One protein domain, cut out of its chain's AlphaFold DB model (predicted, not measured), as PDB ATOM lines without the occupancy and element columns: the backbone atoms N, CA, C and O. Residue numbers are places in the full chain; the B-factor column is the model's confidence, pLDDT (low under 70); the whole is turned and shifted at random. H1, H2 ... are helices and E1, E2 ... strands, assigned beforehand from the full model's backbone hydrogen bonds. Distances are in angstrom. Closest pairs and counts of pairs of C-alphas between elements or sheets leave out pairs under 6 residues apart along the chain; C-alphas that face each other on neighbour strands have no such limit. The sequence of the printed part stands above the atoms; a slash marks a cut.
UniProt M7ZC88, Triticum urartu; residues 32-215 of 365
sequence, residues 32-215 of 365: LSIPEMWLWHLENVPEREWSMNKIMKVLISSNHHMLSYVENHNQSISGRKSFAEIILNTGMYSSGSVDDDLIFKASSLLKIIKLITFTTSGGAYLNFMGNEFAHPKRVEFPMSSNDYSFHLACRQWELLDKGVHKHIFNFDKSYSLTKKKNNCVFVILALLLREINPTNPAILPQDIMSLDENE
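What this domain is: This is residues 32 to 215 of the 365 residues of a protein of Triticum urartu (UniProt M7ZC88). The domain has little regular structure: roughly aligned helices stand side by side, H4 by H1, H5 by H4, H6 by H5. Mostly helix, H1 H2 E1 H3 H4 H5 H6 H7 hold 73 of 184 printed residues. It is compact, radius of gyration of the C-alphas 16.8 A, spanning 43 by 42 by 32 A.

How they stand to each other: H1, residues 33 to 44, and H2, residues 52 to 59, form a hairpin, as do H4, residues 83 to 90, and H5, residues 100 to 120. H5 and H6, residues 163 to 174, touch, closest at C-alphas Ser 107 and Val 164, 6.9 A. O i to N i+4 pairs are within hydrogen-bond range throughout H1, H2, H5 and H6, 3 of 4 in H4.

Where its parts are: E1 is residues 66 to 68, H3 73 to 77, H7 210 to 213. C-alpha 33 is at (16.595, 35.133, 112.203), C-alpha 213 at (35.611, 42.120, 127.911).

The domain as a whole: Links H5 to H6 and H6 to H7 are long; 59 printed residues have pLDDT under 70, among them residues 174 to 215.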
ATOM      1  N   LEU A  32      20.634  34.852 110.905       85.81
ATOM      2  CA  LEU A  32      19.763  35.670 110.051       85.81
ATOM      3  C   LEU A  32      18.346  35.857 110.624       85.81
ATOM      4  O   LEU A  32      17.599  36.696 110.128       85.81
ATOM      5  N   SER A  33      17.955  35.095 111.649       88.56
ATOM      6  CA  SER A  33      16.595  35.133 112.203       88.56
ATOM      7  C   SER A  33      16.345  36.354 113.084       88.56
ATOM      8  O   SER A  33      15.259  36.918 113.030       88.56
ATOM      9  N   ILE A  34      17.344  36.796 113.851       90.69
ATOM     10  CA  ILE A  34      17.276  38.017 114.672       90.69
ATOM     11  C   ILE A  34      17.012  39.286 113.831       90.69
ATOM     12  O   ILE A  34      16.032  39.978 114.115       90.69
ATOM     13  N   PRO A  35      17.818  39.618 112.799       90.81
ATOM     14  CA  PRO A  35      17.634  40.848 112.027       90.81
ATOM     15  C   PRO A  35      16.342  40.857 111.200       90.81
ATOM     16  O   PRO A  35      15.734  41.913 111.045       90.81
ATOM     17  N   GLU A  36      15.896  39.705 110.688       89.69
ATOM     18  CA  GLU A  36      14.605  39.594 109.997       89.69
ATOM     19  C   GLU A  36      13.428  39.680 110.983       89.69
ATOM     20  O   GLU A  36      12.433  40.329 110.675       89.69
ATOM     21  N   MET A  37      13.544  39.111 112.193       93.75
ATOM     22  CA  MET A  37      12.534  39.258 113.249       93.75
ATOM     23  C   MET A  37      12.344  40.723 113.643       93.75
ATOM     24  O   MET A  37      11.203  41.184 113.690       93.75
ATOM     25  N   TRP A  38      13.423  41.450 113.950       94.06
ATOM     26  CA  TRP A  38      13.313  42.859 114.338       94.06
ATOM     27  C   TRP A  38      12.742  43.705 113.210       94.06
ATOM     28  O   TRP A  38      11.820  44.483 113.440       94.06
ATOM     29  N   LEU A  39      13.233  43.511 111.985       90.94
ATOM     30  CA  LEU A  39      12.763  44.272 110.837       90.94
ATOM     31  C   LEU A  39      11.290  43.978 110.520       90.94
ATOM     32  O   LEU A  39      10.538  44.902 110.232       90.94
ATOM     33  N   TRP A  40      10.838  42.725 110.661       91.38
ATOM     34  CA  TRP A  40       9.422  42.388 110.513       91.38
ATOM     35  C   TRP A  40       8.543  43.087 111.556       91.38
ATOM     36  O   TRP A  40       7.527  43.668 111.178       91.38
ATOM     37  N   HIS A  41       8.938  43.089 112.835       92.75
ATOM     38  CA  HIS A  41       8.200  43.805 113.881       92.75
ATOM     39  C   HIS A  41       8.142  45.316 113.592       92.75
ATOM     40  O   HIS A  41       7.056  45.887 113.608       92.75
ATOM     41  N   LEU A  42       9.277  45.934 113.243       90.62
ATOM     42  CA  LEU A  42       9.382  47.369 112.939       90.62
ATOM     43  C   LEU A  42       8.622  47.800 111.669       90.62
ATOM     44  O   LEU A  42       8.118  48.919 111.622       90.62
ATOM     45  N   GLU A  43       8.546  46.953 110.636       88.19
ATOM     46  CA  GLU A  43       7.843  47.267 109.378       88.19
ATOM     47  C   GLU A  43       6.346  46.877 109.392       88.19
ATOM     48  O   GLU A  43       5.589  47.424 108.592       88.19
ATOM     49  N   ASN A  44       5.902  45.935 110.244       90.56
ATOM     50  CA  ASN A  44       4.587  45.277 110.088       90.56
ATOM     51  C   ASN A  44       3.726  45.156 111.362       90.56
ATOM     52  O   ASN A  44       2.558  44.786 111.234       90.56
ATOM     53  N   VAL A  45       4.249  45.405 112.572       91.88
ATOM     54  CA  VAL A  45       3.518  45.133 113.828       91.88
ATOM     55  C   VAL A  45       3.509  46.366 114.740       91.88
ATOM     56  O   VAL A  45       4.581  46.808 115.154       91.88
ATOM     57  N   PRO A  46       2.334  46.902 115.126       89.94
ATOM     58  CA  PRO A  46       2.243  47.952 116.140       89.94
ATOM     59  C   PRO A  46       2.922  47.520 117.445       89.94
ATOM     60  O   PRO A  46       2.716  46.396 117.891       89.94
ATOM     61  N   GLU A  47       3.691  48.405 118.082       87.69
ATOM     62  CA  GLU A  47       4.538  48.079 119.247       87.69
ATOM     63  C   GLU A  47       3.772  47.330 120.350       87.69
ATOM     64  O   GLU A  47       4.179  46.246 120.754       87.69
ATOM     65  N   ARG A  48       2.583  47.819 120.728       87.06
ATOM     66  CA  ARG A  48       1.651  47.192 121.696       87.06
ATOM     67  C   ARG A  48       1.228  45.737 121.389       87.06
ATOM     68  O   ARG A  48       0.628  45.088 122.237       87.06
ATOM     69  N   GLU A  49       1.442  45.255 120.163       91.31
ATOM     70  CA  GLU A  49       1.090  43.906 119.682       91.31
ATOM     71  C   GLU A  49       2.326  42.984 119.573       91.31
ATOM     72  O   GLU A  49       2.217  41.826 119.155       91.31
ATOM     73  N   TRP A  50       3.511  43.467 119.965       92.94
ATOM     74  CA  TRP A  50       4.741  42.676 120.006       92.94
ATOM     75  C   TRP A  50       4.670  41.622 121.115       92.94
ATOM     76  O   TRP A  50       4.552  41.941 122.296       92.94
ATOM     77  N   SER A  51       4.812  40.347 120.743       94.69
ATOM     78  CA  SER A  51       4.880  39.265 121.726       94.69
ATOM     79  C   SER A  51       6.309  39.075 122.222       94.69
ATOM     80  O   SER A  51       7.191  38.612 121.492       94.69
ATOM     81  N   MET A  52       6.491  39.365 123.504       92.75
ATOM     82  CA  MET A  52       7.685  39.092 124.288       92.75
ATOM     83  C   MET A  52       8.110  37.625 124.170       92.75
ATOM     84  O   MET A  52       9.282  37.344 123.920       92.75
ATOM     85  N   ASN A  53       7.154  36.690 124.256       91.25
ATOM     86  CA  ASN A  53       7.432  35.256 124.139       91.25
ATOM     87  C   ASN A  53       7.953  34.868 122.746       91.25
ATOM     88  O   ASN A  53       8.856  34.035 122.635       91.25
ATOM     89  N   LYS A  54       7.442  35.482 121.668       92.88
ATOM     90  CA  LYS A  54       7.965  35.257 120.306       92.88
ATOM     91  C   LYS A  54       9.366  35.846 120.136       92.88
ATOM     92  O   LYS A  54      10.232  35.160 119.596       92.88
ATOM     93  N   ILE A  55       9.589  37.067 120.626       93.94
ATOM     94  CA  ILE A  55      10.891  37.749 120.584       93.94
ATOM     95  C   ILE A  55      11.945  36.922 121.328       93.94
ATOM     96  O   ILE A  55      12.953  36.530 120.739       93.94
ATOM     97  N   MET A  56      11.683  36.556 122.587       91.81
ATOM     98  CA  MET A  56      12.615  35.748 123.375       91.81
ATOM     99  C   MET A  56      12.883  34.386 122.744       91.81
ATOM    100  O   MET A  56      14.038  33.978 122.702       91.81
ATOM    101  N   LYS A  57      11.872  33.711 122.181       90.69
ATOM    102  CA  LYS A  57      12.056  32.412 121.512       90.69
ATOM    103  C   LYS A  57      13.048  32.461 120.341       90.69
ATOM    104  O   LYS A  57      13.759  31.481 120.133       90.69
ATOM    105  N   VAL A  58      13.110  33.564 119.592       91.50
ATOM    106  CA  VAL A  58      14.105  33.755 118.516       91.50
ATOM    107  C   VAL A  58      15.465  34.153 119.088       91.50
ATOM    108  O   VAL A  58      16.491  33.640 118.655       91.50
ATOM    109  N   LEU A  59      15.500  35.044 120.080       89.75
ATOM    110  CA  LEU A  59      16.758  35.491 120.681       89.75
ATOM    111  C   LEU A  59      17.513  34.339 121.370       89.75
ATOM    112  O   LEU A  59      18.702  34.142 121.105       89.75
ATOM    113  N   ILE A  60      16.824  33.523 122.177       85.12
ATOM    114  CA  ILE A  60      17.416  32.382 122.902       85.12
ATOM    115  C   ILE A  60      17.684  31.155 122.022       85.12
ATOM    116  O   ILE A  60      18.309  30.210 122.495       85.12
ATOM    117  N   SER A  61      17.259  31.141 120.750       79.38
ATOM    118  CA  SER A  61      17.687  30.087 119.818       79.38
ATOM    119  C   SER A  61      19.145  30.256 119.366       79.38
ATOM    120  O   SER A  61      19.660  29.407 118.640       79.38
ATOM    121  N   SER A  62      19.809  31.342 119.780       67.56
ATOM    122  CA  SER A  62      21.222  31.620 119.518       67.56
ATOM    123  C   SER A  62      22.148  30.681 120.293       67.56
ATOM    124  O   SER A  62      21.998  30.519 121.499       67.56
ATOM    125  N   ASN A  63      23.153  30.107 119.624       70.06
ATOM    126  CA  ASN A  63      24.154  29.234 120.251       70.06
ATOM    127  C   ASN A  63      25.552  29.882 120.279       70.06
ATOM    128  O   ASN A  63      25.754  30.969 119.733       70.06
ATOM    129  N   HIS A  64      26.523  29.220 120.913       72.44
ATOM    130  CA  HIS A  64      27.884  29.746 121.091       72.44
ATOM    131  C   HIS A  64      28.671  29.975 119.785       72.44
ATOM    132  O   HIS A  64      29.629  30.742 119.790       72.44
ATOM    133  N   HIS A  65      28.231  29.398 118.662       77.06
ATOM    134  CA  HIS A  65      28.799  29.619 117.328       77.06
ATOM    135  C   HIS A  65      27.997  30.629 116.489       77.06
ATOM    136  O   HIS A  65      28.328  30.866 115.330       77.06
ATOM    137  N   MET A  66      26.950  31.255 117.038       83.25
ATOM    138  CA  MET A  66      26.174  32.262 116.310       83.25
ATOM    139  C   MET A  66      26.727  33.675 116.498       83.25
ATOM    140  O   MET A  66      26.742  34.226 117.601       83.25
ATOM    141  N   LEU A  67      27.088  34.292 115.374       85.00
ATOM    142  CA  LEU A  67      27.294  35.727 115.238       85.00
ATOM    143  C   LEU A  67      25.923  36.412 115.156       85.00
ATOM    144  O   LEU A  67      25.204  36.282 114.161       85.00
ATOM    145  N   SER A  68      25.561  37.114 116.226       86.12
ATOM    146  CA  SER A  68      24.276  37.799 116.407       86.12
ATOM    147  C   SER A  68      24.417  39.295 116.123       86.12
ATOM    148  O   SER A  68      25.455  39.882 116.409       86.12
ATOM    149  N   TYR A  69      23.384  39.937 115.582       86.69
ATOM    150  CA  TYR A  69      23.378  41.379 115.322       86.69
ATOM    151  C   TYR A  69      21.943  41.887 115.142       86.69
ATOM    152  O   TYR A  69      21.046  41.116 114.804       86.69
ATOM    153  N   VAL A  70      21.733  43.185 115.366       89.00
ATOM    154  CA  VAL A  70      20.422  43.843 115.200       89.00
ATOM    155  C   VAL A  70      20.066  44.022 113.728       89.00
ATOM    156  O   VAL A  70      19.007  43.591 113.288       89.00
ATOM    157  N   GLU A  71      20.964  44.650 112.972       86.94
ATOM    158  CA  GLU A  71      20.812  44.946 111.548       86.94
ATOM    159  C   GLU A  71      22.167  44.800 110.838       86.94
ATOM    160  O   GLU A  71      23.221  44.977 111.454       86.94
ATOM    161  N   ASN A  72      22.160  44.449 109.550       78.75
ATOM    162  CA  ASN A  72      23.373  44.209 108.764       78.75
ATOM    163  C   ASN A  72      23.536  45.146 107.559       78.75
ATOM    164  O   ASN A  72      22.648  45.898 107.153       78.75
ATOM    165  N   HIS A  73      24.711  45.030 106.935       73.50
ATOM    166  CA  HIS A  73      25.039  45.714 105.692       73.50
ATOM    167  C   HIS A  73      24.035  45.404 104.567       73.50
ATOM    168  O   HIS A  73      23.719  46.300 103.798       73.50
ATOM    169  N   ASN A  74      23.470  44.191 104.481       68.38
ATOM    170  CA  ASN A  74      22.488  43.862 103.441       68.38
ATOM    171  C   ASN A  74      21.190  44.660 103.610       68.38
ATOM    172  O   ASN A  74      20.674  45.172 102.622       68.38
ATOM    173  N   GLN A  75      20.689  44.841 104.833       66.88
ATOM    174  CA  GLN A  75      19.547  45.725 105.105       66.88
ATOM    175  C   GLN A  75      19.893  47.190 104.789       66.88
ATOM    176  O   GLN A  75      19.076  47.890 104.206       66.88
ATOM    177  N   SER A  76      21.131  47.622 105.052       59.03
ATOM    178  CA  SER A  76      21.599  48.966 104.673       59.03
ATOM    179  C   SER A  76      21.830  49.176 103.167       59.03
ATOM    180  O   SER A  76      21.768  50.322 102.742       59.03
ATOM    181  N   ILE A  77      22.133  48.131 102.381       60.31
ATOM    182  CA  ILE A  77      22.626  48.235 100.986       60.31
ATOM    183  C   ILE A  77      21.604  47.756  99.939       60.31
ATOM    184  O   ILE A  77      21.599  48.245  98.813       60.31
ATOM    185  N   SER A  78      20.697  46.837 100.282       61.66
ATOM    186  CA  SER A  78      19.712  46.256  99.342       61.66
ATOM    187  C   SER A  78      18.533  47.178  98.982       61.66
ATOM    188  O   SER A  78      17.513  46.709  98.481       61.66
ATOM    189  N   GLY A  79      18.640  48.482  99.257       62.50
ATOM    190  CA  GLY A  79      17.558  49.457  99.085       62.50
ATOM    191  C   GLY A  79      16.493  49.435 100.190       62.50
ATOM    192  O   GLY A  79      15.569  50.247 100.144       62.50
ATOM    193  N   ARG A  80      16.618  48.558 101.199       73.81
ATOM    194  CA  ARG A  80      15.842  48.658 102.448       73.81
ATOM    195  C   ARG A  80      16.354  49.839 103.293       73.81
ATOM    196  O   ARG A  80      17.403  50.426 103.021       73.81
ATOM    197  N   LYS A  81      15.566  50.216 104.298       80.69
ATOM    198  CA  LYS A  81      15.891  51.270 105.268       80.69
ATOM    199  C   LYS A  81      16.763  50.704 106.397       80.69
ATOM    200  O   LYS A  81      16.605  49.538 106.754       80.69
ATOM    201  N   SER A  82      17.639  51.522 106.992       84.06
ATOM    202  CA  SER A  82      18.246  51.170 108.290       84.06
ATOM    203  C   SER A  82      17.187  51.205 109.394       84.06
ATOM    204  O   SER A  82      16.164  51.879 109.251       84.06
ATOM    205  N   PHE A  83      17.417  50.534 110.524       88.00
ATOM    206  CA  PHE A  83      16.453  50.566 111.635       88.00
ATOM    207  C   PHE A  83      16.308  51.990 112.184       88.00
ATOM    208  O   PHE A  83      15.205  52.419 112.513       88.00
ATOM    209  N   ALA A  84      17.393  52.767 112.174       86.81
ATOM    210  CA  ALA A  84      17.359  54.201 112.439       86.81
ATOM    211  C   ALA A  84      16.463  54.972 111.448       86.81
ATOM    212  O   ALA A  84      15.656  55.794 111.875       86.81
ATOM    213  N   GLU A  85      16.549  54.694 110.140       85.75
ATOM    214  CA  GLU A  85      15.699  55.313 109.109       85.75
ATOM    215  C   GLU A  85      14.222  54.869 109.210       85.75
ATOM    216  O   GLU A  85      13.339  55.589 108.747       85.75
ATOM    217  N   ILE A  86      13.914  53.725 109.827       86.44
ATOM    218  CA  ILE A  86      12.529  53.312 110.117       86.44
ATOM    219  C   ILE A  86      12.017  54.036 111.367       86.44
ATOM    220  O   ILE A  86      11.050  54.790 111.294       86.44
ATOM    221  N   ILE A  87      12.697  53.852 112.499       84.81
ATOM    222  CA  ILE A  87      12.231  54.292 113.818       84.81
ATOM    223  C   ILE A  87      12.233  55.829 113.927       84.81
ATOM    224  O   ILE A  87      11.245  56.414 114.367       84.81
ATOM    225  N   LEU A  88      13.293  56.518 113.476       80.12
ATOM    226  CA  LEU A  88      13.380  57.982 113.603       80.12
ATOM    227  C   LEU A  88      12.443  58.716 112.632       80.12
ATOM    228  O   LEU A  88      11.859  59.726 113.017       80.12
ATOM    229  N   ASN A  89      12.243  58.225 111.401       72.56
ATOM    230  CA  ASN A  89      11.329  58.891 110.460       72.56
ATOM    231  C   ASN A  89       9.861  58.787 110.896       72.56
ATOM    232  O   ASN A  89       9.099  59.719 110.646       72.56
ATOM    233  N   THR A  90       9.463  57.722 111.601       60.81
ATOM    234  CA  THR A  90       8.125  57.625 112.215       60.81
ATOM    235  C   THR A  90       7.862  58.778 113.198       60.81
ATOM    236  O   THR A  90       6.737  59.264 113.284       60.81
ATOM    237  N   GLY A  91       8.906  59.306 113.852       51.75
ATOM    238  CA  GLY A  91       8.839  60.526 114.666       51.75
ATOM    239  C   GLY A  91       8.907  61.856 113.895       51.75
ATOM    240  O   GLY A  91       8.663  62.903 114.487       51.75
ATOM    241  N   MET A  92       9.232  61.851 112.595       48.09
ATOM    242  CA  MET A  92       9.474  63.069 111.795       48.09
ATOM    243  C   MET A  92       8.326  63.456 110.853       48.09
ATOM    244  O   MET A  92       8.240  64.615 110.458       48.09
ATOM    245  N   TYR A  93       7.457  62.520 110.463       42.88
ATOM    246  CA  TYR A  93       6.418  62.774 109.448       42.88
ATOM    247  C   TYR A  93       5.047  63.202 110.004       42.88
ATOM    248  O   TYR A  93       4.184  63.617 109.232       42.88
ATOM    249  N   SER A  94       4.834  63.126 111.321       44.41
ATOM    250  CA  SER A  94       3.516  63.345 111.948       44.41
ATOM    251  C   SER A  94       3.151  64.820 112.166       44.41
ATOM    252  O   SER A  94       1.973  65.151 112.283       44.41
ATOM    253  N   SER A  95       4.136  65.720 112.217       39.09
ATOM    254  CA  SER A  95       3.924  67.171 112.292       39.09
ATOM    255  C   SER A  95       5.139  67.923 111.734       39.09
ATOM    256  O   SER A  95       6.244  67.392 111.725       39.09
ATOM    257  N   GLY A  96       4.959  69.167 111.276       44.75
ATOM    258  CA  GLY A  96       6.041  70.010 110.730       44.75
ATOM    259  C   GLY A  96       7.022  70.568 111.773       44.75
ATOM    260  O   GLY A  96       7.648  71.599 111.538       44.75
ATOM    261  N   SER A  97       7.114  69.925 112.935       49.31
ATOM    262  CA  SER A  97       7.907  70.310 114.100       49.31
ATOM    263  C   SER A  97       8.571  69.069 114.684       49.31
ATOM    264  O   SER A  97       7.958  68.006 114.724       49.31
ATOM    265  N   VAL A  98       9.811  69.207 115.157       59.62
ATOM    266  CA  VAL A  98      10.510  68.126 115.860       59.62
ATOM    267  C   VAL A  98       9.771  67.824 117.164       59.62
ATOM    268  O   VAL A  98       9.706  68.681 118.042       59.62
ATOM    269  N   ASP A  99       9.214  66.619 117.275       71.50
ATOM    270  CA  ASP A  99       8.640  66.115 118.520       71.50
ATOM    271  C   ASP A  99       9.726  65.367 119.311       71.50
ATOM    272  O   ASP A  99      10.119  64.242 118.980       71.50
ATOM    273  N   ASP A 100      10.234  66.024 120.354       76.44
ATOM    274  CA  ASP A 100      11.272  65.476 121.227       76.44
ATOM    275  C   ASP A 100      10.797  64.232 122.011       76.44
ATOM    276  O   ASP A 100      11.631  63.403 122.377       76.44
ATOM    277  N   ASP A 101       9.487  64.043 122.242       78.00
ATOM    278  CA  ASP A 101       8.950  62.843 122.908       78.00
ATOM    279  C   ASP A 101       8.959  61.634 121.960       78.00
ATOM    280  O   ASP A 101       9.337  60.531 122.366       78.00
ATOM    281  N   LEU A 102       8.655  61.845 120.671       78.62
ATOM    282  CA  LEU A 102       8.796  60.808 119.641       78.62
ATOM    283  C   LEU A 102      10.267  60.447 119.386       78.62
ATOM    284  O   LEU A 102      10.591  59.264 119.284       78.62
ATOM    285  N   ILE A 103      11.184  61.425 119.352       82.19
ATOM    286  CA  ILE A 103      12.630  61.144 119.256       82.19
ATOM    287  C   ILE A 103      13.143  60.414 120.509       82.19
ATOM    288  O   ILE A 103      13.956  59.491 120.395       82.19
ATOM    289  N   PHE A 104      12.657  60.775 121.701       82.62
ATOM    290  CA  PHE A 104      12.965  60.078 122.952       82.62
ATOM    291  C   PHE A 104      12.521  58.606 122.902       82.62
ATOM    292  O   PHE A 104      13.341  57.728 123.179       82.62
ATOM    293  N   LYS A 105      11.280  58.318 122.482       81.94
ATOM    294  CA  LYS A 105      10.758  56.945 122.318       81.94
ATOM    295  C   LYS A 105      11.537  56.151 121.269       81.94
ATOM    296  O   LYS A 105      12.022  55.060 121.558       81.94
ATOM    297  N   ALA A 106      11.782  56.744 120.101       84.25
ATOM    298  CA  ALA A 106      12.582  56.134 119.039       84.25
ATOM    299  C   ALA A 106      14.003  55.754 119.511       84.25
ATOM    300  O   ALA A 106      14.493  54.651 119.253       84.25
ATOM    301  N   SER A 107      14.655  56.646 120.265       86.56
ATOM    302  CA  SER A 107      15.941  56.382 120.923       86.56
ATOM    303  C   SER A 107      15.834  55.272 121.975       86.56
ATOM    304  O   SER A 107      16.704  54.403 122.056       86.56
ATOM    305  N   SER A 108      14.762  55.273 122.772       84.94
ATOM    306  CA  SER A 108      14.465  54.271 123.802       84.94
ATOM    307  C   SER A 108      14.403  52.856 123.223       84.94
ATOM    308  O   SER A 108      15.178  51.983 123.629       84.94
ATOM    309  N   LEU A 109      13.553  52.661 122.212       88.50
ATOM    310  CA  LEU A 109      13.327  51.379 121.555       88.50
ATOM    311  C   LEU A 109      14.607  50.840 120.899       88.50
ATOM    312  O   LEU A 109      14.965  49.678 121.098       88.50
ATOM    313  N   LEU A 110      15.359  51.683 120.183       89.00
ATOM    314  CA  LEU A 110      16.603  51.249 119.539       89.00
ATOM    315  C   LEU A 110      17.691  50.862 120.562       89.00
ATOM    316  O   LEU A 110      18.417  49.890 120.340       89.00
ATOM    317  N   LYS A 111      17.774  51.556 121.710       86.44
ATOM    318  CA  LYS A 111      18.659  51.172 122.828       86.44
ATOM    319  C   LYS A 111      18.276  49.805 123.419       86.44
ATOM    320  O   LYS A 111      19.174  49.015 123.713       86.44
ATOM    321  N   ILE A 112      16.980  49.489 123.545       86.19
ATOM    322  CA  ILE A 112      16.524  48.142 123.945       86.19
ATOM    323  C   ILE A 112      16.929  47.095 122.917       86.19
ATOM    324  O   ILE A 112      17.563  46.111 123.289       86.19
ATOM    325  N   ILE A 113      16.550  47.286 121.650       91.31
ATOM    326  CA  ILE A 113      16.719  46.287 120.587       91.31
ATOM    327  C   ILE A 113      18.193  45.876 120.470       91.31
ATOM    328  O   ILE A 113      18.499  44.681 120.415       91.31
ATOM    329  N   LYS A 114      19.110  46.850 120.534       87.94
ATOM    330  CA  LYS A 114      20.556  46.611 120.659       87.94
ATOM    331  C   LYS A 114      20.907  45.763 121.868       87.94
ATOM    332  O   LYS A 114      21.538  44.716 121.718       87.94
ATOM    333  N   LEU A 115      20.511  46.194 123.061       83.81
ATOM    334  CA  LEU A 115      21.010  45.574 124.280       83.81
ATOM    335  C   LEU A 115      20.414  44.199 124.545       83.81
ATOM    336  O   LEU A 115      21.165  43.325 124.956       83.81
ATOM    337  N   ILE A 116      19.129  43.968 124.264       86.56
ATOM    338  CA  ILE A 116      18.548  42.628 124.398       86.56
ATOM    339  C   ILE A 116      19.222  41.662 123.424       86.56
ATOM    340  O   ILE A 116      19.636  40.587 123.838       86.56
ATOM    341  N   THR A 117      19.455  42.082 122.173       88.56
ATOM    342  CA  THR A 117      20.150  41.262 121.170       88.56
ATOM    343  C   THR A 117      21.575  40.929 121.608       88.56
ATOM    344  O   THR A 117      21.996  39.778 121.502       88.56
ATOM    345  N   PHE A 118      22.307  41.912 122.141       84.69
ATOM    346  CA  PHE A 118      23.646  41.706 122.686       84.69
ATOM    347  C   PHE A 118      23.635  40.748 123.891       84.69
ATOM    348  O   PHE A 118      24.378  39.767 123.900       84.69
ATOM    349  N   THR A 119      22.780  40.970 124.894       78.56
ATOM    350  CA  THR A 119      22.815  40.205 126.155       78.56
ATOM    351  C   THR A 119      22.239  38.794 126.024       78.56
ATOM    352  O   THR A 119      22.639  37.909 126.785       78.56
ATOM    353  N   THR A 120      21.390  38.538 125.021       83.81
ATOM    354  CA  THR A 120      20.979  37.182 124.621       83.81
ATOM    355  C   THR A 120      21.967  36.485 123.679       83.81
ATOM    356  O   THR A 120      21.862  35.274 123.505       83.81
ATOM    357  N   SER A 121      22.912  37.200 123.049       80.69
ATOM    358  CA  SER A 121      23.774  36.615 122.006       80.69
ATOM    359  C   SER A 121      24.661  35.484 122.538       80.69
ATOM    360  O   SER A 121      25.326  35.611 123.570       80.69
ATOM    361  N   GLY A 122      24.646  34.343 121.847       67.69
ATOM    362  CA  GLY A 122      25.232  33.104 122.359       67.69
ATOM    363  C   GLY A 122      26.762  33.069 122.358       67.69
ATOM    364  O   GLY A 122      27.332  32.381 123.196       67.69
ATOM    365  N   GLY A 123      27.429  33.794 121.455       74.25
ATOM    366  CA  GLY A 123      28.891  33.778 121.334       74.25
ATOM    367  C   GLY A 123      29.471  35.115 120.891       74.25
ATOM    368  O   GLY A 123      30.151  35.778 121.672       74.25
ATOM    369  N   ALA A 124      29.176  35.538 119.660       77.25
ATOM    370  CA  ALA A 124      29.687  36.791 119.105       77.25
ATOM    371  C   ALA A 124      28.556  37.772 118.764       77.25
ATOM    372  O   ALA A 124      27.476  37.370 118.320       77.25
ATOM    373  N   TYR A 125      28.835  39.066 118.920       80.69
ATOM    374  CA  TYR A 125      27.977  40.162 118.472       80.69
ATOM    375  C   TYR A 125      28.662  40.947 117.344       80.69
ATOM    376  O   TYR A 125      29.888  41.084 117.332       80.69
ATOM    377  N   LEU A 126      27.880  41.467 116.398       83.19
ATOM    378  CA  LEU A 126      28.343  42.354 115.332       83.19
ATOM    379  C   LEU A 126      27.495  43.626 115.293       83.19
ATOM    380  O   LEU A 126      26.276  43.592 115.452       83.19
ATOM    381  N   ASN A 127      28.153  44.744 114.998       82.81
ATOM    382  CA  ASN A 127      27.510  45.986 114.605       82.81
ATOM    383  C   ASN A 127      28.091  46.461 113.262       82.81
ATOM    384  O   ASN A 127      29.278  46.264 112.984       82.81
ATOM    385  N   PHE A 128      27.259  47.064 112.412       85.19
ATOM    386  CA  PHE A 128      27.685  47.623 111.130       85.19
ATOM    387  C   PHE A 128      27.904  49.132 111.272       85.19
ATOM    388  O   PHE A 128      27.030  49.830 111.774       85.19
ATOM    389  N   MET A 129      29.060  49.627 110.815       83.31
ATOM    390  CA  MET A 129      29.494  51.020 111.015       83.31
ATOM    391  C   MET A 129      28.397  52.041 110.671       83.31
ATOM    392  O   MET A 129      27.730  51.913 109.643       83.31
ATOM    393  N   GLY A 130      28.236  53.081 111.478       84.88
ATOM    394  CA  GLY A 130      27.128  54.034 111.438       84.88
ATOM    395  C   GLY A 130      25.922  53.640 112.298       84.88
ATOM    396  O   GLY A 130      25.190  54.517 112.759       84.88
ATOM    397  N   ASN A 131      25.687  52.351 112.546       87.31
ATOM    398  CA  ASN A 131      24.491  51.910 113.264       87.31
ATOM    399  C   ASN A 131      24.671  52.059 114.792       87.31
ATOM    400  O   ASN A 131      23.689  52.227 115.517       87.31
ATOM    401  N   GLU A 132      25.912  52.150 115.290       86.38
ATOM    402  CA  GLU A 132      26.267  52.546 116.666       86.38
ATOM    403  C   GLU A 132      25.643  53.887 117.071       86.38
ATOM    404  O   GLU A 132      25.077  53.999 118.154       86.38
ATOM    405  N   PHE A 133      25.624  54.871 116.168       88.69
ATOM    406  CA  PHE A 133      25.030  56.192 116.398       88.69
ATOM    407  C   PHE A 133      23.676  56.384 115.699       88.69
ATOM    408  O   PHE A 133      23.182  57.506 115.599       88.69
ATOM    409  N   ALA A 134      23.059  55.293 115.228       89.38
ATOM    410  CA  ALA A 134      21.791  55.300 114.502       89.38
ATOM    411  C   ALA A 134      21.813  56.211 113.256       89.38
ATOM    412  O   ALA A 134      21.026  57.150 113.144       89.38
ATOM    413  N   HIS A 135      22.736  55.959 112.321       87.81
ATOM    414  CA  HIS A 135      22.857  56.727 111.078       87.81
ATOM    415  C   HIS A 135      21.514  56.776 110.308       87.81
ATOM    416  O   HIS A 135      21.011  55.730 109.884       87.81
ATOM    417  N   PRO A 136      20.934  57.971 110.070       83.00
ATOM    418  CA  PRO A 136      19.515  58.138 109.723       83.00
ATOM    419  C   PRO A 136      19.167  57.817 108.259       83.00
ATOM    420  O   PRO A 136      18.049  58.066 107.818       83.00
ATOM    421  N   LYS A 137      20.137  57.312 107.491       81.88
ATOM    422  CA  LYS A 137      20.017  56.951 106.074       81.88
ATOM    423  C   LYS A 137      20.686  55.600 105.818       81.88
ATOM    424  O   LYS A 137      21.764  55.335 106.369       81.88
ATOM    425  N   ARG A 138      20.096  54.801 104.927       81.62
ATOM    426  CA  ARG A 138      20.721  53.644 104.263       81.62
ATOM    427  C   ARG A 138      22.040  54.004 103.550       81.62
ATOM    428  O   ARG A 138      22.341  55.181 103.344       81.62
ATOM    429  N   VAL A 139      22.808  52.988 103.156       81.69
ATOM    430  CA  VAL A 139      24.040  53.130 102.358       81.69
ATOM    431  C   VAL A 139      23.747  52.682 100.934       81.69
ATOM    432  O   VAL A 139      23.441  51.518 100.713       81.69
ATOM    433  N   GLU A 140      23.875  53.567  99.951       82.12
ATOM    434  CA  GLU A 140      23.626  53.211  98.550       82.12
ATOM    435  C   GLU A 140      24.866  53.486  97.702       82.12
ATOM    436  O   GLU A 140      25.429  54.580  97.747       82.12
ATOM    437  N   PHE A 141      25.305  52.480  96.947       84.25
ATOM    438  CA  PHE A 141      26.437  52.609  96.033       84.25
ATOM    439  C   PHE A 141      26.011  53.244  94.698       84.25
ATOM    440  O   PHE A 141      24.865  53.056  94.279       84.25
ATOM    441  N   PRO A 142      26.931  53.925  93.989       84.38
ATOM    442  CA  PRO A 142      26.710  54.403  92.626       84.38
ATOM    443  C   PRO A 142      26.284  53.271  91.684       84.38
ATOM    444  O   PRO A 142      27.026  52.313  91.464       84.38
ATOM    445  N   MET A 143      25.089  53.387  91.110       85.31
ATOM    446  CA  MET A 143      24.494  52.412  90.196       85.31
ATOM    447  C   MET A 143      23.712  53.127  89.089       85.31
ATOM    448  O   MET A 143      23.279  54.267  89.243       85.31
ATOM    449  N   SER A 144      23.444  52.434  87.982       88.94
ATOM    450  CA  SER A 144      22.600  52.964  86.898       88.94
ATOM    451  C   SER A 144      21.147  53.239  87.317       88.94
ATOM    452  O   SER A 144      20.431  53.923  86.597       88.94
ATOM    453  N   SER A 145      20.706  52.735  88.474       87.12
ATOM    454  CA  SER A 145      19.398  53.018  89.077       87.12
ATOM    455  C   SER A 145      19.343  54.309  89.904       87.12
ATOM    456  O   SER A 145      18.265  54.672  90.363       87.12
ATOM    457  N   ASN A 146      20.482  54.972  90.143       86.69
ATOM    458  CA  ASN A 146      20.584  56.207  90.931       86.69
ATOM    459  C   ASN A 146      21.513  57.249  90.280       86.69
ATOM    460  O   ASN A 146      22.144  58.040  90.979       86.69
ATOM    461  N   ASP A 147      21.619  57.217  88.947       92.56
ATOM    462  CA  ASP A 147      22.470  58.098  88.132       92.56
ATOM    463  C   ASP A 147      23.951  58.115  88.566       92.56
ATOM    464  O   ASP A 147      24.649  59.121  88.439       92.56
ATOM    465  N   TYR A 148      24.441  56.983  89.088       89.00
ATOM    466  CA  TYR A 148      25.770  56.832  89.693       89.00
ATOM    467  C   TYR A 148      26.038  57.819  90.847       89.00
ATOM    468  O   TYR A 148      27.165  58.277  91.055       89.00
ATOM    469  N   SER A 149      25.007  58.137  91.633       86.38
ATOM    470  CA  SER A 149      25.106  59.073  92.751       86.38
ATOM    471  C   SER A 149      25.917  58.515  93.924       86.38
ATOM    472  O   SER A 149      25.651  57.437  94.452       86.38
ATOM    473  N   PHE A 150      26.873  59.315  94.401       85.44
ATOM    474  CA  PHE A 150      27.666  59.041  95.604       85.44
ATOM    475  C   PHE A 150      27.025  59.607  96.890       85.44
ATOM    476  O   PHE A 150      27.584  59.450  97.973       85.44
ATOM    477  N   HIS A 151      25.857  60.261  96.811       86.12
ATOM    478  CA  HIS A 151      25.248  60.993  97.938       86.12
ATOM    479  C   HIS A 151      24.907  60.113  99.161       86.12
ATOM    480  O   HIS A 151      24.888  60.612 100.285       86.12
ATOM    481  N   LEU A 152      24.661  58.814  98.957       83.88
ATOM    482  CA  LEU A 152      24.424  57.830 100.026       83.88
ATOM    483  C   LEU A 152      25.593  56.840 100.204       83.88
ATOM    484  O   LEU A 152      25.490  55.907 100.998       83.88
ATOM    485  N   ALA A 153      26.717  57.045  99.511       85.88
ATOM    486  CA  ALA A 153      27.897  56.178  99.551       85.88
ATOM    487  C   ALA A 153      28.888  56.586 100.663       85.88
ATOM    488  O   ALA A 153      30.106  56.505 100.497       85.88
ATOM    489  N   CYS A 154      28.382  57.093 101.792       84.00
ATOM    490  CA  CYS A 154      29.176  57.713 102.853       84.00
ATOM    491  C   CYS A 154      28.577  57.471 104.252       84.00
ATOM    492  O   CYS A 154      27.493  56.901 104.398       84.00
ATOM    493  N   ARG A 155      29.287  57.916 105.297       84.81
ATOM    494  CA  ARG A 155      28.776  57.985 106.673       84.81
ATOM    495  C   ARG A 155      28.926  59.401 107.226       84.81
ATOM    496  O   ARG A 155      29.996  59.997 107.135       84.81
ATOM    497  N   GLN A 156      27.842  59.912 107.803       87.88
ATOM    498  CA  GLN A 156      27.733  61.243 108.399       87.88
ATOM    499  C   GLN A 156      28.314  61.262 109.823       87.88
ATOM    500  O   GLN A 156      27.588  61.331 110.817       87.88
ATOM    501  N   TRP A 157      29.640  61.141 109.935       87.31
ATOM    502  CA  TRP A 157      30.354  61.107 111.220       87.31
ATOM    503  C   TRP A 157      30.164  62.378 112.060       87.31
ATOM    504  O   TRP A 157      30.253  62.333 113.284       87.31
ATOM    505  N   GLU A 158      29.823  63.506 111.433       87.31
ATOM    506  CA  GLU A 158      29.481  64.761 112.101       87.31
ATOM    507  C   GLU A 158      28.184  64.696 112.930       87.31
ATOM    508  O   GLU A 158      27.819  65.694 113.558       87.31
ATOM    509  N   LEU A 159      27.465  63.568 112.911       87.81
ATOM    510  CA  LEU A 159      26.328  63.288 113.788       87.81
ATOM    511  C   LEU A 159      26.753  62.763 115.169       87.81
ATOM    512  O   LEU A 159      25.992  62.937 116.116       87.81
ATOM    513  N   LEU A 160      27.963  62.209 115.324       87.00
ATOM    514  CA  LEU A 160      28.462  61.656 116.597       87.00
ATOM    515  C   LEU A 160      28.415  62.653 117.764       87.00
ATOM    516  O   LEU A 160      28.299  62.245 118.914       87.00
ATOM    517  N   ASP A 161      28.474  63.956 117.477       85.31
ATOM    518  CA  ASP A 161      28.412  65.021 118.477       85.31
ATOM    519  C   ASP A 161      27.048  65.720 118.602       85.31
ATOM    520  O   ASP A 161      26.915  66.627 119.428       85.31
ATOM    521  N   LYS A 162      26.028  65.296 117.838       86.31
ATOM    522  CA  LYS A 162      24.733  65.984 117.701       86.31
ATOM    523  C   LYS A 162      23.551  65.154 118.211       86.31
ATOM    524  O   LYS A 162      23.330  64.030 117.765       86.31
ATOM    525  N   GLY A 163      22.739  65.769 119.076       88.25
ATOM    526  CA  GLY A 163      21.392  65.312 119.445       88.25
ATOM    527  C   GLY A 163      21.281  63.817 119.765       88.25
ATOM    528  O   GLY A 163      22.117  63.249 120.468       88.25
ATOM    529  N   VAL A 164      20.242  63.176 119.221       88.50
ATOM    530  CA  VAL A 164      19.935  61.758 119.464       88.50
ATOM    531  C   VAL A 164      21.079  60.812 119.070       88.50
ATOM    532  O   VAL A 164      21.336  59.840 119.774       88.50
ATOM    533  N   HIS A 165      21.834  61.128 118.014       90.69
ATOM    534  CA  HIS A 165      22.953  60.305 117.545       90.69
ATOM    535  C   HIS A 165      24.097  60.260 118.565       90.69
ATOM    536  O   HIS A 165      24.578  59.177 118.896       90.69
ATOM    537  N   LYS A 166      24.459  61.411 119.152       89.44
ATOM    538  CA  LYS A 166      25.411  61.495 120.278       89.44
ATOM    539  C   LYS A 166      24.946  60.668 121.474       89.44
ATOM    540  O   LYS A 166      25.749  60.008 122.124       89.44
ATOM    541  N   HIS A 167      23.651  60.699 121.771       88.94
ATOM    542  CA  HIS A 167      23.070  59.978 122.900       88.94
ATOM    543  C   HIS A 167      23.073  58.456 122.710       88.94
ATOM    544  O   HIS A 167      23.432  57.731 123.639       88.94
ATOM    545  N   ILE A 168      22.742  57.973 121.511       87.88
ATOM    546  CA  ILE A 168      22.797  56.544 121.180       87.88
ATOM    547  C   ILE A 168      24.263  56.079 121.107       87.88
ATOM    548  O   ILE A 168      24.585  55.040 121.676       87.88
ATOM    549  N   PHE A 169      25.175  56.882 120.545       88.81
ATOM    550  CA  PHE A 169      26.615  56.591 120.549       88.81
ATOM    551  C   PHE A 169      27.213  56.547 121.963       88.81
ATOM    552  O   PHE A 169      27.958  55.632 122.296       88.81
ATOM    553  N   ASN A 170      26.857  57.498 122.833       84.31
ATOM    554  CA  ASN A 170      27.262  57.487 124.242       84.31
ATOM    555  C   ASN A 170      26.777  56.228 124.965       84.31
ATOM    556  O   ASN A 170      27.467  55.740 125.859       84.31
ATOM    557  N   PHE A 171      25.591  55.729 124.615       83.00
ATOM    558  CA  PHE A 171      25.050  54.483 125.143       83.00
ATOM    559  C   PHE A 171      25.838  53.265 124.638       83.00
ATOM    560  O   PHE A 171      26.339  52.511 125.471       83.00
ATOM    561  N   ASP A 172      26.038  53.138 123.319       81.44
ATOM    562  CA  ASP A 172      26.886  52.107 122.695       81.44
ATOM    563  C   ASP A 172      28.270  52.063 123.367       81.44
ATOM    564  O   ASP A 172      28.747  51.014 123.800       81.44
ATOM    565  N   LYS A 173      28.881  53.238 123.539       73.25
ATOM    566  CA  LYS A 173      30.224  53.417 124.095       73.25
ATOM    567  C   LYS A 173      30.326  53.272 125.614       73.25
ATOM    568  O   LYS A 173      31.413  53.006 126.120       73.25
ATOM    569  N   SER A 174      29.262  53.460 126.395       60.44
ATOM    570  CA  SER A 174      29.417  53.455 127.864       60.44
ATOM    571  C   SER A 174      29.608  52.061 128.464       60.44
ATOM    572  O   SER A 174      30.041  51.953 129.610       60.44
ATOM    573  N   TYR A 175      29.434  51.009 127.661       52.78
ATOM    574  CA  TYR A 175      30.103  49.726 127.869       52.78
ATOM    575  C   TYR A 175      31.406  49.631 127.044       52.78
ATOM    576  O   TYR A 175      31.541  48.771 126.174       52.78
ATOM    577  N   SER A 176      32.386  50.503 127.311       36.38
ATOM    578  CA  SER A 176      33.729  50.455 126.698       36.38
ATOM    579  C   SER A 176      34.827  50.997 127.633       36.38
ATOM    580  O   SER A 176      35.507  51.980 127.326       36.38
ATOM    581  N   LEU A 177      35.038  50.332 128.775       28.31
ATOM    582  CA  LEU A 177      36.194  50.548 129.662       28.31
ATOM    583  C   LEU A 177      36.743  49.220 130.235       28.31
ATOM    584  O   LEU A 177      36.521  48.927 131.404       28.31
ATOM    585  N   THR A 178      37.446  48.407 129.432       27.28
ATOM    586  CA  THR A 178      38.923  48.246 129.503       27.28
ATOM    587  C   THR A 178      39.442  47.188 128.518       27.28
ATOM    588  O   THR A 178      39.037  46.037 128.581       27.28
ATOM    589  N   LYS A 179      40.444  47.554 127.698       28.83
ATOM    590  CA  LYS A 179      41.075  46.688 126.680       28.83
ATOM    591  C   LYS A 179      41.393  45.259 127.162       28.83
ATOM    592  O   LYS A 179      42.317  45.093 127.969       28.83
ATOM    593  N   LYS A 180      40.896  44.239 126.453       27.75
ATOM    594  CA  LYS A 180      41.712  43.046 126.156       27.75
ATOM    595  C   LYS A 180      41.296  42.301 124.888       27.75
ATOM    596  O   LYS A 180      40.130  42.034 124.638       27.75
ATOM    597  N   LYS A 181      42.306  41.860 124.128       29.67
ATOM    598  CA  LYS A 181      42.134  40.845 123.077       29.67
ATOM    599  C   LYS A 181      41.477  39.601 123.693       29.67
ATOM    600  O   LYS A 181      42.012  39.111 124.689       29.67
ATOM    601  N   ASN A 182      40.388  39.107 123.093       31.94
ATOM    602  CA  ASN A 182      40.234  37.701 122.668       31.94
ATOM    603  C   ASN A 182      38.832  37.340 122.134       31.94
ATOM    604  O   ASN A 182      38.725  36.304 121.485       31.94
ATOM    605  N   ASN A 183      37.796  38.163 122.332       35.97
ATOM    606  CA  ASN A 183      36.447  37.861 121.828       35.97
ATOM    607  C   ASN A 183      36.185  38.599 120.496       35.97
ATOM    608  O   ASN A 183      36.537  39.770 120.333       35.97
ATOM    609  N   CYS A 184      35.651  37.888 119.497       37.06
ATOM    610  CA  CYS A 184      35.701  38.295 118.086       37.06
ATOM    611  C   CYS A 184      34.520  39.178 117.640       37.06
ATOM    612  O   CYS A 184      33.597  38.702 116.982       37.06
ATOM    613  N   VAL A 185      34.589  40.482 117.921       40.97
ATOM    614  CA  VAL A 185      33.668  41.483 117.347       40.97
ATOM    615  C   VAL A 185      34.213  41.996 116.005       40.97
ATOM    616  O   VAL A 185      35.250  42.657 115.951       40.97
ATOM    617  N   PHE A 186      33.519  41.695 114.902       33.81
ATOM    618  CA  PHE A 186      33.951  42.042 113.538       33.81
ATOM    619  C   PHE A 186      33.231  43.284 112.981       33.81
ATOM    620  O   PHE A 186      32.092  43.201 112.527       33.81
ATOM    621  N   VAL A 187      33.926  44.426 112.908       34.59
ATOM    622  CA  VAL A 187      33.423  45.648 112.241       34.59
ATOM    623  C   VAL A 187      33.649  45.563 110.723       34.59
ATOM    624  O   VAL A 187      34.607  46.117 110.170       34.59
ATOM    625  N   ILE A 188      32.770  44.843 110.020       34.00
ATOM    626  CA  ILE A 188      32.860  44.645 108.561       34.00
ATOM    627  C   ILE A 188      32.388  45.899 107.801       34.00
ATOM    628  O   ILE A 188      31.252  45.956 107.341       34.00
ATOM    629  N   LEU A 189      33.284  46.888 107.680       32.38
ATOM    630  CA  LEU A 189      33.643  47.582 106.417       32.38
ATOM    631  C   LEU A 189      34.833  48.556 106.581       32.38
ATOM    632  O   LEU A 189      35.296  49.131 105.597       32.38
ATOM    633  N   ALA A 190      35.378  48.718 107.795       33.81
ATOM    634  CA  ALA A 190      36.457  49.672 108.090       33.81
ATOM    635  C   ALA A 190      37.739  49.478 107.248       33.81
ATOM    636  O   ALA A 190      38.504  50.422 107.063       33.81
ATOM    637  N   LEU A 191      37.975  48.274 106.712       31.83
ATOM    638  CA  LEU A 191      39.096  48.000 105.805       31.83
ATOM    639  C   LEU A 191      38.882  48.568 104.392       31.83
ATOM    640  O   LEU A 191      39.845  49.006 103.774       31.83
ATOM    641  N   LEU A 192      37.640  48.606 103.897       34.53
ATOM    642  CA  LEU A 192      37.333  48.919 102.494       34.53
ATOM    643  C   LEU A 192      37.279  50.435 102.231       34.53
ATOM    644  O   LEU A 192      37.662  50.898 101.164       34.53
ATOM    645  N   LEU A 193      36.894  51.235 103.234       36.72
ATOM    646  CA  LEU A 193      36.991  52.702 103.158       36.72
ATOM    647  C   LEU A 193      38.421  53.236 103.353       36.72
ATOM    648  O   LEU A 193      38.700  54.379 102.986       36.72
ATOM    649  N   ARG A 194      39.340  52.431 103.905       34.66
ATOM    650  CA  ARG A 194      40.708  52.867 104.234       34.66
ATOM    651  C   ARG A 194      41.572  53.138 102.997       34.66
ATOM    652  O   ARG A 194      42.482  53.957 103.075       34.66
ATOM    653  N   GLU A 195      41.265  52.497 101.871       36.72
ATOM    654  CA  GLU A 195      41.892  52.782 100.571       36.72
ATOM    655  C   GLU A 195      41.286  54.017  99.880       36.72
ATOM    656  O   GLU A 195      41.946  54.648  99.059       36.72
ATOM    657  N   ILE A 196      40.048  54.391 100.227       39.00
ATOM    658  CA  ILE A 196      39.268  55.416  99.512       39.00
ATOM    659  C   ILE A 196      39.503  56.824 100.080       39.00
ATOM    660  O   ILE A 196      39.458  57.799  99.330       39.00
ATOM    661  N   ASN A 197      39.786  56.968 101.381       35.66
ATOM    662  CA  ASN A 197      40.174  58.265 101.948       35.66
ATOM    663  C   ASN A 197      41.193  58.143 103.108       35.66
ATOM    664  O   ASN A 197      40.794  57.975 104.263       35.66
ATOM    665  N   PRO A 198      42.506  58.304 102.846       38.41
ATOM    666  CA  PRO A 198      43.546  58.191 103.872       38.41
ATOM    667  C   PRO A 198      43.648  59.407 104.817       38.41
ATOM    668  O   PRO A 198      44.465  59.384 105.735       38.41
ATOM    669  N   THR A 199      42.865  60.477 104.615       41.53
ATOM    670  CA  THR A 199      43.054  61.760 105.331       41.53
ATOM    671  C   THR A 199      42.365  61.862 106.694       41.53
ATOM    672  O   THR A 199      42.715  62.747 107.471       41.53
ATOM    673  N   ASN A 200      41.430  60.962 107.026       38.34
ATOM    674  CA  ASN A 200      40.735  60.966 108.321       38.34
ATOM    675  C   ASN A 200      40.845  59.605 109.043       38.34
ATOM    676  O   ASN A 200      39.939  58.777 108.944       38.34
ATOM    677  N   PRO A 201      41.936  59.358 109.790       34.38
ATOM    678  CA  PRO A 201      42.159  58.101 110.508       34.38
ATOM    679  C   PRO A 201      41.487  58.041 111.897       34.38
ATOM    680  O   PRO A 201      41.761  57.113 112.658       34.38
ATOM    681  N   ALA A 202      40.688  59.044 112.282       35.12
ATOM    682  CA  ALA A 202      40.405  59.336 113.692       35.12
ATOM    683  C   ALA A 202      39.159  58.653 114.288       35.12
ATOM    684  O   ALA A 202      39.003  58.658 115.509       35.12
ATOM    685  N   ILE A 203      38.274  58.081 113.464       40.62
ATOM    686  CA  ILE A 203      36.960  57.581 113.902       40.62
ATOM    687  C   ILE A 203      36.868  56.071 113.657       40.62
ATOM    688  O   ILE A 203      36.236  55.596 112.717       40.62
ATOM    689  N   LEU A 204      37.537  55.317 114.530       36.31
ATOM    690  CA  LEU A 204      37.197  53.920 114.798       36.31
ATOM    691  C   LEU A 204      36.137  53.908 115.909       36.31
ATOM    692  O   LEU A 204      36.440  54.392 117.005       36.31
ATOM    693  N   PRO A 205      34.926  53.383 115.653       37.19
ATOM    694  CA  PRO A 205      33.913  53.219 116.687       37.19
ATOM    695  C   PRO A 205      34.404  52.342 117.858       37.19
ATOM    696  O   PRO A 205      35.303  51.509 117.700       37.19
ATOM    697  N   GLN A 206      33.865  52.577 119.054       36.62
ATOM    698  CA  GLN A 206      34.274  51.949 120.319       36.62
ATOM    699  C   GLN A 206      33.003  51.543 121.070       36.62
ATOM    700  O   GLN A 206      32.551  52.241 121.978       36.62
ATOM    701  N   ASP A 207      32.421  50.434 120.614       38.50
ATOM    702  CA  ASP A 207      30.983  50.171 120.676       38.50
ATOM    703  C   ASP A 207      30.681  48.821 121.343       38.50
ATOM    704  O   ASP A 207      31.134  47.788 120.855       38.50
ATOM    705  N   ILE A 208      29.895  48.827 122.427       45.38
ATOM    706  CA  ILE A 208      29.330  47.659 123.131       45.38
ATOM    707  C   ILE A 208      30.334  46.496 123.281       45.38
ATOM    708  O   ILE A 208      30.182  45.437 122.673       45.38
ATOM    709  N   MET A 209      31.363  46.676 124.121       48.56
ATOM    710  CA  MET A 209      32.387  45.638 124.356       48.56
ATOM    711  C   MET A 209      32.589  45.267 125.832       48.56
ATOM    712  O   MET A 209      32.816  44.099 126.140       48.56
ATOM    713  N   SER A 210      32.452  46.192 126.790       44.19
ATOM    714  CA  SER A 210      32.930  45.945 128.162       44.19
ATOM    715  C   SER A 210      32.073  44.998 129.007       44.19
ATOM    716  O   SER A 210      32.588  44.454 129.980       44.19
ATOM    717  N   LEU A 211      30.802  44.755 128.654       44.06
ATOM    718  CA  LEU A 211      30.021  43.668 129.268       44.06
ATOM    719  C   LEU A 211      30.623  42.290 128.962       44.06
ATOM    720  O   LEU A 211      30.447  41.366 129.750       44.06
ATOM    721  N   ASP A 212      31.329  42.134 127.843       44.59
ATOM    722  CA  ASP A 212      31.959  40.868 127.474       44.59
ATOM    723  C   ASP A 212      33.484  40.872 127.708       44.59
ATOM    724  O   ASP A 212      34.011  39.881 128.208       44.59
ATOM    725  N   GLU A 213      34.188  42.001 127.523       47.66
ATOM    726  CA  GLU A 213      35.611  42.120 127.911       47.66
ATOM    727  C   GLU A 213      35.822  41.938 129.425       47.66
ATOM    728  O   GLU A 213      36.662  41.133 129.839       47.66
ATOM    729  N   ASN A 214      35.076  42.679 130.258       44.84
ATOM    730  CA  ASN A 214      35.240  42.633 131.715       44.84
ATOM    731  C   ASN A 214      34.442  41.469 132.314       44.84
ATOM    732  O   ASN A 214      34.943  40.733 133.161       44.84
ATOM    733  N   GLU A 215      33.198  41.303 131.860       49.81
ATOM    734  CA  GLU A 215      32.209  40.452 132.523       49.81
ATOM    735  C   GLU A 215      31.738  39.256 131.682       49.81
ATOM    736  O   GLU A 215      30.918  38.470 132.158       49.81
TER     737      GLU A 215